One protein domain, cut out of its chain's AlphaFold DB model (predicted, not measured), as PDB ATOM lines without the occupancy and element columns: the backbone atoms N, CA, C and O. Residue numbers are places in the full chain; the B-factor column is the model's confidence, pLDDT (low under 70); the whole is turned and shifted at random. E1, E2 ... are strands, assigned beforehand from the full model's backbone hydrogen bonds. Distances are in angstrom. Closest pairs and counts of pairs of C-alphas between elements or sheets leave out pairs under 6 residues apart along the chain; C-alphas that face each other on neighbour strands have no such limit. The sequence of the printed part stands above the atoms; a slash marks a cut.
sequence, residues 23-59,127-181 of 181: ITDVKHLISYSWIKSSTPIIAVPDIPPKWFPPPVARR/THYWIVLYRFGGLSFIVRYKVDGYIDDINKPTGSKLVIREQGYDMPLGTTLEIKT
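Overview. This is residues 23 to 59 and 127 to 181 of the 181 residues of an uncharacterized protein of Pseudomassariella vexata (UniProt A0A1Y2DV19). There is little regular structure here: one curled, strongly twisted sheet of four strands, like part of a barrel, with long unnamed stretches beyond it, of which residues 53 to 59 and 155 to 167 stick out. The 92 printed residues hold E1, E2, E3 and E4, sheet order E2 E1 E3 E4, antiparallel. The class is all strand, with 33 residues in named elements. The whole is loose, radius of gyration of the C-alphas 15.7 A, spanning 47 by 41 by 35 A.

Along the chain. Find C-alpha 24 at (244.641, 203.856, 169.175); there E1, residues 24 to 35, begins its 32.4 A. E2 is residues 41 to 43. E3, residues 128 to 136, 24.5 A, bends by 51 degrees at residue 133. E4, residues 139 to 147, 24.1 A, ends at (227.694, 210.268, 178.174).

Arrangement. Within hydrogen-bond range, look between E1 and E3 at N 27 and O 133, 2.8 A; in hairpin E1 and E2 at N 35 and O 41, 2.9 A; in hairpin E3 and E4 at N 132 and O 143, 2.9 A.

Size, cuts and confidence. The C-alphas of Val 56 and Gly 138, the farthest apart, stand 48.1 A apart. Across the cut, residues 60 to 126, the C-alphas of 59 and 127 are 22.3 A apart. Residues 153 to 174 and 181 have pLDDT under 70.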
ATOM      1  N   ILE A  23     242.195 199.753 169.315       92.19
ATOM      2  CA  ILE A  23     241.864 201.174 169.178       92.19
ATOM      3  C   ILE A  23     243.069 201.993 169.657       92.19
ATOM      4  O   ILE A  23     243.598 201.743 170.742       92.19
ATOM      5  N   THR A  24     243.507 202.970 168.862       91.12
ATOM      6  CA  THR A  24     244.641 203.856 169.175       91.12
ATOM      7  C   THR A  24     244.317 205.319 168.865       91.12
ATOM      8  O   THR A  24     243.285 205.624 168.266       91.12
ATOM      9  N   ASP A  25     245.190 206.239 169.290       89.62
ATOM     10  CA  ASP A  25     245.101 207.682 169.011       89.62
ATOM     11  C   ASP A  25     243.738 208.323 169.337       89.62
ATOM     12  O   ASP A  25     243.270 209.203 168.612       89.62
ATOM     13  N   VAL A  26     243.102 207.882 170.430       89.12
ATOM     14  CA  VAL A  26     241.805 208.411 170.877       89.12
ATOM     15  C   VAL A  26     241.952 209.873 171.303       89.12
ATOM     16  O   VAL A  26     242.767 210.202 172.164       89.12
ATOM     17  N   LYS A  27     241.144 210.749 170.708       87.06
ATOM     18  CA  LYS A  27     241.104 212.191 170.969       87.06
ATOM     19  C   LYS A  27     239.661 212.643 171.121       87.06
ATOM     20  O   LYS A  27     238.830 212.355 170.261       87.06
ATOM     21  N   HIS A  28     239.377 213.395 172.176       85.81
ATOM     22  CA  HIS A  28     238.155 214.187 172.247       85.81
ATOM     23  C   HIS A  28     238.225 215.299 171.187       85.81
ATOM     24  O   HIS A  28     239.257 215.957 171.059       85.81
ATOM     25  N   LEU A  29     237.161 215.473 170.397       86.88
ATOM     26  CA  LEU A  29     237.050 216.578 169.439       86.88
ATOM     27  C   LEU A  29     236.147 217.682 169.980       86.88
ATOM     28  O   LEU A  29     236.530 218.848 169.980       86.88
ATOM     29  N   ILE A  30     234.929 217.315 170.384       86.38
ATOM     30  CA  ILE A  30     233.904 218.264 170.810       86.38
ATOM     31  C   ILE A  30     232.804 217.556 171.605       86.38
ATOM     32  O   ILE A  30     232.473 216.397 171.346       86.38
ATOM     33  N   SER A  31     232.209 218.294 172.534       88.12
ATOM     34  CA  SER A  31     231.127 217.861 173.410       88.12
ATOM     35  C   SER A  31     229.936 218.809 173.285       88.12
ATOM     36  O   SER A  31     230.114 220.015 173.099       88.12
ATOM     37  N   TYR A  32     228.712 218.287 173.372       87.88
ATOM     38  CA  TYR A  32     227.503 219.103 173.273       87.88
ATOM     39  C   TYR A  32     226.304 218.494 174.005       87.88
ATOM     40  O   TYR A  32     226.224 217.281 174.196       87.88
ATOM     41  N   SER A  33     225.331 219.332 174.361       86.06
ATOM     42  CA  SER A  33     224.035 218.894 174.905       86.06
ATOM     43  C   SER A  33     222.874 219.451 174.093       86.06
ATOM     44  O   SER A  33     222.977 220.516 173.485       86.06
ATOM     45  N   TRP A  34     221.732 218.766 174.131       81.25
ATOM     46  CA  TRP A  34     220.472 219.312 173.625       81.25
ATOM     47  C   TRP A  34     219.842 220.279 174.635       81.25
ATOM     48  O   TRP A  34     219.561 219.898 175.771       81.25
ATOM     49  N   ILE A  35     219.531 221.505 174.209       80.56
ATOM     50  CA  ILE A  35     218.720 222.439 174.998       80.56
ATOM     51  C   ILE A  35     217.237 222.107 174.788       80.56
ATOM     52  O   ILE A  35     216.772 221.926 173.661       80.56
ATOM     53  N   LYS A  36     216.466 222.045 175.880       76.12
ATOM     54  CA  LYS A  36     215.014 221.823 175.827       76.12
ATOM     55  C   LYS A  36     214.291 223.097 175.363       76.12
ATOM     56  O   LYS A  36     213.926 223.939 176.175       76.12
ATOM     57  N   SER A  37     214.086 223.206 174.055       76.81
ATOM     58  CA  SER A  37     213.373 224.290 173.365       76.81
ATOM     59  C   SER A  37     212.349 223.708 172.375       76.81
ATOM     60  O   SER A  37     212.391 222.517 172.063       76.81
ATOM     61  N   SER A  38     211.416 224.535 171.889       79.12
ATOM     62  CA  SER A  38     210.527 224.189 170.766       79.12
ATOM     63  C   SER A  38     211.285 224.061 169.440       79.12
ATOM     64  O   SER A  38     210.843 223.351 168.540       79.12
ATOM     65  N   THR A  39     212.437 224.721 169.332       78.69
ATOM     66  CA  THR A  39     213.405 224.570 168.244       78.69
ATOM     67  C   THR A  39     214.562 223.661 168.677       78.69
ATOM     68  O   THR A  39     214.995 223.733 169.830       78.69
ATOM     69  N   PRO A  40     215.106 222.808 167.790       81.69
ATOM     70  CA  PRO A  40     216.274 221.992 168.107       81.69
ATOM     71  C   PRO A  40     217.520 222.883 168.234       81.69
ATOM     72  O   PRO A  40     218.032 223.393 167.241       81.69
ATOM     73  N   ILE A  41     218.004 223.076 169.463       82.06
ATOM     74  CA  ILE A  41     219.202 223.868 169.775       82.06
ATOM     75  C   ILE A  41     220.211 222.977 170.505       82.06
ATOM     76  O   ILE A  41     219.846 222.269 171.447       82.06
ATOM     77  N   ILE A  42     221.478 223.042 170.094       84.94
ATOM     78  CA  ILE A  42     222.609 222.412 170.784       84.94
ATOM     79  C   ILE A  42     223.456 223.463 171.515       84.94
ATOM     80  O   ILE A  42     223.662 224.561 171.001       84.94
ATOM     81  N   ALA A  43     223.946 223.124 172.706       83.62
ATOM     82  CA  ALA A  43     224.946 223.896 173.444       83.62
ATOM     83  C   ALA A  43     226.344 223.344 173.137       83.62
ATOM     84  O   ALA A  43     226.546 222.137 173.264       83.62
ATOM     85  N   VAL A  44     227.286 224.200 172.722       84.06
ATOM     86  CA  VAL A  44     228.629 223.796 172.272       84.06
ATOM     87  C   VAL A  44     229.691 224.823 172.716       84.06
ATOM     88  O   VAL A  44     229.522 226.003 172.404       84.06
ATOM     89  N   PRO A  45     230.804 224.410 173.357       79.88
ATOM     90  CA  PRO A  45     230.970 223.128 174.035       79.88
ATOM     91  C   PRO A  45     230.056 223.050 175.267       79.88
ATOM     92  O   PRO A  45     229.678 224.075 175.832       79.88
ATOM     93  N   ASP A  46     229.742 221.839 175.712       79.75
ATOM     94  CA  ASP A  46     229.103 221.612 177.015       79.75
ATOM     95  C   ASP A  46     229.813 220.478 177.775       79.75
ATOM     96  O   ASP A  46     230.698 219.818 177.228       79.75
ATOM     97  N   ILE A  47     229.450 220.240 179.031       77.56
ATOM     98  CA  ILE A  47     230.067 219.241 179.913       77.56
ATOM     99  C   ILE A  47     228.970 218.267 180.390       77.56
ATOM    100  O   ILE A  47     227.865 218.721 180.696       77.56
ATOM    101  N   PRO A  48     229.224 216.942 180.476       80.44
ATOM    102  CA  PRO A  48     228.231 216.006 181.010       80.44
ATOM    103  C   PRO A  48     227.869 216.360 182.462       80.44
ATOM    104  O   PRO A  48     228.641 217.040 183.144       80.44
ATOM    105  N   PRO A  49     226.719 215.910 182.992       81.12
ATOM    106  CA  PRO A  49     226.382 216.168 184.387       81.12
ATOM    107  C   PRO A  49     227.424 215.523 185.311       81.12
ATOM    108  O   PRO A  49     227.865 214.390 185.104       81.12
ATOM    109  N   LYS A  50     227.805 216.230 186.374       82.31
ATOM    110  CA  LYS A  50     228.657 215.639 187.406       82.31
ATOM    111  C   LYS A  50     227.867 214.582 188.165       82.31
ATOM    112  O   LYS A  50     226.809 214.881 188.719       82.31
ATOM    113  N   TRP A  51     228.395 213.367 188.223       81.44
ATOM    114  CA  TRP A  51     227.827 212.304 189.032       81.44
ATOM    115  C   TRP A  51     227.929 212.670 190.512       81.44
ATOM    116  O   TRP A  51     229.014 212.905 191.048       81.44
ATOM    117  N   PHE A  52     226.776 212.715 191.173       79.62
ATOM    118  CA  PHE A  52     226.667 212.949 192.603       79.62
ATOM    119  C   PHE A  52     225.759 211.865 193.199       79.62
ATOM    120  O   PHE A  52     224.535 211.957 193.061       79.62
ATOM    121  N   PRO A  53     226.324 210.812 193.819       78.81
ATOM    122  CA  PRO A  53     225.519 209.735 194.372       78.81
ATOM    123  C   PRO A  53     224.643 210.273 195.516       78.81
ATOM    124  O   PRO A  53     225.128 211.046 196.349       78.81
ATOM    125  N   PRO A  54     223.359 209.882 195.600       77.25
ATOM    126  CA  PRO A  54     222.504 210.317 196.695       77.25
ATOM    127  C   PRO A  54     223.058 209.788 198.034       77.25
ATOM    128  O   PRO A  54     223.392 208.607 198.125       77.25
ATOM    129  N   PRO A  55     223.114 210.613 199.100       79.75
ATOM    130  CA  PRO A  55     223.728 210.230 200.379       79.75
ATOM    131  C   PRO A  55     222.949 209.145 201.141       79.75
ATOM    132  O   PRO A  55     223.439 208.600 202.124       79.75
ATOM    133  N   VAL A  56     221.723 208.846 200.706       86.00
ATOM    134  CA  VAL A  56     220.865 207.785 201.238       86.00
ATOM    135  C   VAL A  56     220.258 207.041 200.055       86.00
ATOM    136  O   VAL A  56     219.773 207.673 199.112       86.00
ATOM    137  N   ALA A  57     220.252 205.708 200.116       83.75
ATOM    138  CA  ALA A  57     219.616 204.870 199.108       83.75
ATOM    139  C   ALA A  57     218.133 205.250 198.941       83.75
ATOM    140  O   ALA A  57     217.361 205.262 199.900       83.75
ATOM    141  N   ARG A  58     217.731 205.560 197.705       80.75
ATOM    142  CA  ARG A  58     216.351 205.904 197.343       80.75
ATOM    143  C   ARG A  58     215.823 204.903 196.329       80.75
ATOM    144  O   ARG A  58     216.490 204.598 195.347       80.75
ATOM    145  N   ARG A  59     214.595 204.432 196.547       83.00
ATOM    146  CA  ARG A  59     213.863 203.651 195.550       83.00
ATOM    147  C   ARG A  59     213.365 204.593 194.457       83.00
ATOM    148  O   ARG A  59     212.590 205.502 194.748       83.00
ATOM    149  N   THR A 127     221.197 214.871 178.776       73.25
ATOM    150  CA  THR A 127     221.426 214.292 177.448       73.25
ATOM    151  C   THR A 127     222.639 214.956 176.816       73.25
ATOM    152  O   THR A 127     222.516 215.978 176.132       73.25
ATOM    153  N   HIS A 128     223.805 214.390 177.115       84.94
ATOM    154  CA  HIS A 128     225.107 214.906 176.721       84.94
ATOM    155  C   HIS A 128     225.783 213.964 175.722       84.94
ATOM    156  O   HIS A 128     225.680 212.746 175.856       84.94
ATOM    157  N   TYR A 129     226.470 214.524 174.729       87.38
ATOM    158  CA  TYR A 129     227.092 213.788 173.633       87.38
ATOM    159  C   TYR A 129     228.539 214.214 173.443       87.38
ATOM    160  O   TYR A 129     228.838 215.404 173.357       87.38
ATOM    161  N   TRP A 130     229.427 213.234 173.314       88.56
ATOM    162  CA  TRP A 130     230.822 213.443 172.933       88.56
ATOM    163  C   TRP A 130     231.057 212.964 171.513       88.56
ATOM    164  O   TRP A 130     230.468 211.975 171.074       88.56
ATOM    165  N   ILE A 131     231.951 213.655 170.811       89.88
ATOM    166  CA  ILE A 131     232.507 213.236 169.531       89.88
ATOM    167  C   ILE A 131     233.999 212.979 169.736       89.88
ATOM    168  O   ILE A 131     234.752 213.875 170.124       89.88
ATOM    169  N   VAL A 132     234.421 211.749 169.456       90.06
ATOM    170  CA  VAL A 132     235.815 211.308 169.543       90.06
ATOM    171  C   VAL A 132     236.345 210.909 168.173       90.06
ATOM    172  O   VAL A 132     235.625 210.345 167.351       90.06
ATOM    173  N   LEU A 133     237.624 211.184 167.951       92.44
ATOM    174  CA  LEU A 133     238.422 210.651 166.854       92.44
ATOM    175  C   LEU A 133     239.283 209.510 167.398       92.44
ATOM    176  O   LEU A 133     239.922 209.685 168.431       92.44
ATOM    177  N   TYR A 134     239.351 208.378 166.708       93.25
ATOM    178  CA  TYR A 134     240.318 207.318 167.005       93.25
ATOM    179  C   TYR A 134     240.748 206.574 165.740       93.25
ATOM    180  O   TYR A 134     240.153 206.729 164.670       93.25
ATOM    181  N   ARG A 135     241.789 205.748 165.852       94.00
ATOM    182  CA  ARG A 135     242.232 204.830 164.798       94.00
ATOM    183  C   ARG A 135     241.904 203.388 165.154       94.00
ATOM    184  O   ARG A 135     242.054 202.980 166.303       94.00
ATOM    185  N   PHE A 136     241.469 202.622 164.161       92.94
ATOM    186  CA  PHE A 136     241.174 201.194 164.286       92.94
ATOM    187  C   PHE A 136     241.308 200.524 162.914       92.94
ATOM    188  O   PHE A 136     240.814 201.048 161.919       92.94
ATOM    189  N   GLY A 137     242.002 199.386 162.832       89.56
ATOM    190  CA  GLY A 137     242.135 198.616 161.583       89.56
ATOM    191  C   GLY A 137     242.774 199.375 160.409       89.56
ATOM    192  O   GLY A 137     242.450 199.099 159.260       89.56
ATOM    193  N   GLY A 138     243.628 200.369 160.681       90.44
ATOM    194  CA  GLY A 138     244.209 201.256 159.661       90.44
ATOM    195  C   GLY A 138     243.293 202.398 159.195       90.44
ATOM    196  O   GLY A 138     243.743 203.275 158.462       90.44
ATOM    197  N   LEU A 139     242.039 202.435 159.651       93.50
ATOM    198  CA  LEU A 139     241.070 203.491 159.363       93.50
ATOM    199  C   LEU A 139     241.033 204.528 160.495       93.50
ATOM    200  O   LEU A 139     241.393 204.243 161.640       93.50
ATOM    201  N   SER A 140     240.574 205.739 160.172       95.00
ATOM    202  CA  SER A 140     240.271 206.789 161.153       95.00
ATOM    203  C   SER A 140     238.759 206.910 161.316       95.00
ATOM    204  O   SER A 140     238.047 207.075 160.329       95.00
ATOM    205  N   PHE A 141     238.279 206.834 162.552       95.06
ATOM    206  CA  PHE A 141     236.865 206.877 162.906       95.06
ATOM    207  C   PHE A 141     236.556 208.142 163.695       95.06
ATOM    208  O   PHE A 141     237.228 208.430 164.683       95.06
ATOM    209  N   ILE A 142     235.508 208.860 163.290       95.25
ATOM    210  CA  ILE A 142     234.859 209.877 164.118       95.25
ATOM    211  C   ILE A 142     233.560 209.258 164.628       95.25
ATOM    212  O   ILE A 142     232.693 208.900 163.831       95.25
ATOM    213  N   VAL A 143     233.434 209.102 165.945       92.06
ATOM    214  CA  VAL A 143     232.278 208.466 166.587       92.06
ATOM    215  C   VAL A 143     231.661 209.417 167.592       92.06
ATOM    216  O   VAL A 143     232.356 210.018 168.410       92.06
ATOM    217  N   ARG A 144     230.335 209.519 167.541       91.19
ATOM    218  CA  ARG A 144     229.524 210.242 168.515       91.19
ATOM    219  C   ARG A 144     228.795 209.254 169.419       91.19
ATOM    220  O   ARG A 144     228.142 208.347 168.909       91.19
ATOM    221  N   TYR A 145     228.841 209.472 170.729       86.75
ATOM    222  CA  TYR A 145     228.145 208.655 171.726       86.75
ATOM    223  C   TYR A 145     227.571 209.520 172.858       86.75
ATOM    224  O   TYR A 145     227.978 210.671 173.030       86.75
ATOM    225  N   LYS A 146     226.582 208.987 173.588       84.69
ATOM    226  CA  LYS A 146     226.000 209.619 174.783       84.69
ATOM    227  C   LYS A 146     226.929 209.403 175.981       84.69
ATOM    228  O   LYS A 146     227.575 208.367 176.063       84.69
ATOM    229  N   VAL A 147     226.983 210.371 176.891       84.25
ATOM    230  CA  VAL A 147     227.694 210.268 178.174       84.25
ATOM    231  C   VAL A 147     226.705 210.573 179.296       84.25
ATOM    232  O   VAL A 147     226.084 211.638 179.290       84.25
ATOM    233  N   ASP A 148     226.565 209.660 180.257       83.81
ATOM    234  CA  ASP A 148     225.562 209.775 181.327       83.81
ATOM    235  C   ASP A 148     226.012 210.699 182.456       83.81
ATOM    236  O   ASP A 148     225.189 211.338 183.110       83.81
ATOM    237  N   GLY A 149     227.324 210.795 182.672       83.81
ATOM    238  CA  GLY A 149     227.917 211.723 183.621       83.81
ATOM    239  C   GLY A 149     229.435 211.615 183.699       83.81
ATOM    240  O   GLY A 149     230.069 210.908 182.917       83.81
ATOM    241  N   TYR A 150     230.024 212.312 184.669       84.69
ATOM    242  CA  TYR A 150     231.454 212.217 184.980       84.69
ATOM    243  C   TYR A 150     231.739 212.277 186.483       84.69
ATOM    244  O   TYR A 150     230.940 212.808 187.255       84.69
ATOM    245  N   ILE A 151     232.906 211.784 186.895       82.31
ATOM    246  CA  ILE A 151     233.455 211.948 188.251       82.31
ATOM    247  C   ILE A 151     234.677 212.871 188.244       82.31
ATOM    248  O   ILE A 151     235.365 212.987 187.234       82.31
ATOM    249  N   ASP A 152     234.975 213.525 189.368       74.50
ATOM    250  CA  ASP A 152     236.258 214.228 189.489       74.50
ATOM    251  C   ASP A 152     237.419 213.221 189.435       74.50
ATOM    252  O   ASP A 152     237.317 212.100 189.937       74.50
ATOM    253  N   ASP A 153     238.552 213.657 188.886       67.06
ATOM    254  CA  ASP A 153     239.822 212.951 189.038       67.06
ATOM    255  C   ASP A 153     240.194 212.889 190.526       67.06
ATOM    256  O   ASP A 153     240.491 213.912 191.148       67.06
ATOM    257  N   ILE A 154     240.182 211.674 191.078       54.09
ATOM    258  CA  ILE A 154     240.409 211.365 192.499       54.09
ATOM    259  C   ILE A 154     241.787 211.872 192.973       54.09
ATOM    260  O   ILE A 154     241.990 212.103 194.163       54.09
ATOM    261  N   ASN A 155     242.730 212.099 192.049       53.47
ATOM    262  CA  ASN A 155     244.075 212.587 192.351       53.47
ATOM    263  C   ASN A 155     244.189 214.121 192.402       53.47
ATOM    264  O   ASN A 155     245.258 214.639 192.738       53.47
ATOM    265  N   LYS A 156     243.130 214.879 192.080       51.72
ATOM    266  CA  LYS A 156     243.141 216.342 192.223       51.72
ATOM    267  C   LYS A 156     242.776 216.729 193.661       51.72
ATOM    268  O   LYS A 156     241.681 216.398 194.110       51.72
ATOM    269  N   PRO A 157     243.644 217.456 194.392       38.06
ATOM    270  CA  PRO A 157     243.353 217.846 195.766       38.06
ATOM    271  C   PRO A 157     242.120 218.753 195.823       38.06
ATOM    272  O   PRO A 157     241.977 219.675 195.017       38.06
ATOM    273  N   THR A 158     241.253 218.498 196.805       46.66
ATOM    274  CA  THR A 158     239.922 219.098 196.984       46.66
ATOM    275  C   THR A 158     239.972 220.574 197.410       46.66
ATOM    276  O   THR A 158     239.499 220.961 198.477       46.66
ATOM    277  N   GLY A 159     240.560 221.427 196.575       36.50
ATOM    278  CA  GLY A 159     240.547 222.876 196.733       36.50
ATOM    279  C   GLY A 159     239.257 223.463 196.172       36.50
ATOM    280  O   GLY A 159     239.099 223.566 194.957       36.50
ATOM    281  N   SER A 160     238.349 223.893 197.048       38.34
ATOM    282  CA  SER A 160     237.104 224.586 196.701       38.34
ATOM    283  C   SER A 160     237.359 225.999 196.158       38.34
ATOM    284  O   SER A 160     237.060 227.012 196.787       38.34
ATOM    285  N   LYS A 161     237.905 226.081 194.942       31.20
ATOM    286  CA  LYS A 161     238.015 227.326 194.182       31.20
ATOM    287  C   LYS A 161     237.631 227.059 192.736       31.20
ATOM    288  O   LYS A 161     238.386 226.449 191.984       31.20
ATOM    289  N   LEU A 162     236.444 227.530 192.357       32.66
ATOM    290  CA  LEU A 162     235.935 227.460 190.991       32.66
ATOM    291  C   LEU A 162     236.715 228.474 190.138       32.66
ATOM    292  O   LEU A 162     236.298 229.610 189.937       32.66
ATOM    293  N   VAL A 163     237.922 228.080 189.726       28.64
ATOM    294  CA  VAL A 163     238.774 228.871 188.837       28.64
ATOM    295  C   VAL A 163     238.265 228.659 187.419       28.64
ATOM    296  O   VAL A 163     238.582 227.652 186.786       28.64
ATOM    297  N   ILE A 164     237.481 229.615 186.926       32.69
ATOM    298  CA  ILE A 164     237.166 229.716 185.502       32.69
ATOM    299  C   ILE A 164     238.492 229.989 184.783       32.69
ATOM    300  O   ILE A 164     239.043 231.084 184.877       32.69
ATOM    301  N   ARG A 165     239.046 228.966 184.129       33.97
ATOM    302  CA  ARG A 165     240.148 229.120 183.177       33.97
ATOM    303  C   ARG A 165     239.523 229.307 181.799       33.97
ATOM    304  O   ARG A 165     238.622 228.560 181.442       33.97
ATOM    305  N   GLU A 166     240.001 230.282 181.033       34.25
ATOM    306  CA  GLU A 166     239.426 230.685 179.733       34.25
ATOM    307  C   GLU A 166     239.653 229.671 178.590       34.25
ATOM    308  O   GLU A 166     239.398 229.963 177.426       34.25
ATOM    309  N   GLN A 167     240.135 228.470 178.906       35.31
ATOM    310  CA  GLN A 167     240.310 227.368 177.967       35.31
ATOM    311  C   GLN A 167     239.370 226.238 178.377       35.31
ATOM    312  O   GLN A 167     239.328 225.862 179.551       35.31
ATOM    313  N   GLY A 168     238.589 225.744 177.412       40.28
ATOM    314  CA  GLY A 168     237.571 224.718 177.633       40.28
ATOM    315  C   GLY A 168     238.135 223.481 178.333       40.28
ATOM    316  O   GLY A 168     239.292 223.114 178.137       40.28
ATOM    317  N   TYR A 169     237.316 222.850 179.173       48.69
ATOM    318  CA  TYR A 169     237.725 221.666 179.921       48.69
ATOM    319  C   TYR A 169     237.994 220.485 178.979       48.69
ATOM    320  O   TYR A 169     237.057 219.824 178.536       48.69
ATOM    321  N   ASP A 170     239.270 220.152 178.776       52.50
ATOM    322  CA  ASP A 170     239.677 218.802 178.382       52.50
ATOM    323  C   ASP A 170     239.373 217.849 179.547       52.50
ATOM    324  O   ASP A 170     240.178 217.636 180.460       52.50
ATOM    325  N   MET A 171     238.153 217.311 179.556       60.62
ATOM    326  CA  MET A 171     237.757 216.281 180.505       60.62
ATOM    327  C   MET A 171     238.439 214.957 180.129       60.62
ATOM    328  O   MET A 171     238.323 214.523 178.981       60.62
ATOM    329  N   PRO A 172     239.138 214.278 181.058       62.78
ATOM    330  CA  PRO A 172     239.760 212.998 180.750       62.78
ATOM    331  C   PRO A 172     238.710 211.962 180.328       62.78
ATOM    332  O   PRO A 172     237.720 211.748 181.024       62.78
ATOM    333  N   LEU A 173     238.962 211.237 179.237       62.91
ATOM    334  CA  LEU A 173     238.117 210.106 178.818       62.91
ATOM    335  C   LEU A 173     237.963 209.044 179.923       62.91
ATOM    336  O   LEU A 173     236.936 208.385 180.007       62.91
ATOM    337  N   GLY A 174     238.948 208.918 180.820       67.81
ATOM    338  CA  GLY A 174     238.881 208.023 181.980       67.81
ATOM    339  C   GLY A 174     237.936 208.461 183.109       67.81
ATOM    340  O   GLY A 174     237.779 207.703 184.060       67.81
ATOM    341  N   THR A 175     237.329 209.655 183.048       75.94
ATOM    342  CA  THR A 175     236.388 210.143 184.079       75.94
ATOM    343  C   THR A 175     234.913 210.078 183.676       75.94
ATOM    344  O   THR A 175     234.059 210.403 184.501       75.94
ATOM    345  N   THR A 176     234.586 209.677 182.443       79.31
ATOM    346  CA  THR A 176     233.189 209.516 182.000       79.31
ATOM    347  C   THR A 176     232.553 208.260 182.583       79.31
ATOM    348  O   THR A 176     233.207 207.222 182.676       79.31
ATOM    349  N   LEU A 177     231.262 208.334 182.898       78.00
ATOM    350  CA  LEU A 177     230.453 207.199 183.323       78.00
ATOM    351  C   LEU A 177     229.412 206.833 182.261       78.00
ATOM    352  O   LEU A 177     228.721 207.702 181.729       78.00
ATOM    353  N   GLU A 178     229.279 205.528 182.048       82.31
ATOM    354  CA  GLU A 178     228.089 204.873 181.508       82.31
ATOM    355  C   GLU A 178     227.355 204.263 182.709       82.31
ATOM    356  O   GLU A 178     227.970 203.539 183.500       82.31
ATOM    357  N   ILE A 179     226.065 204.544 182.871       74.81
ATOM    358  CA  ILE A 179     225.267 204.024 183.982       74.81
ATOM    359  C   ILE A 179     224.293 202.956 183.460       74.81
ATOM    360  O   ILE A 179     223.881 202.939 182.296       74.81
ATOM    361  N   LYS A 180     224.009 201.967 184.312       76.88
ATOM    362  CA  LYS A 180     223.102 200.848 184.041       76.88
ATOM    363  C   LYS A 180     222.251 200.588 185.283       76.88
ATOM    364  O   LYS A 180     222.782 200.590 186.394       76.88
ATOM    365  N   THR A 181     220.951 200.377 185.074       62.84
ATOM    366  CA  THR A 181     219.920 200.152 186.107       62.84
ATOM    367  C   THR A 181     219.200 198.833 185.889       62.84
ATOM    368  O   THR A 181     218.822 198.608 184.716       62.84
TER     369      THR A 181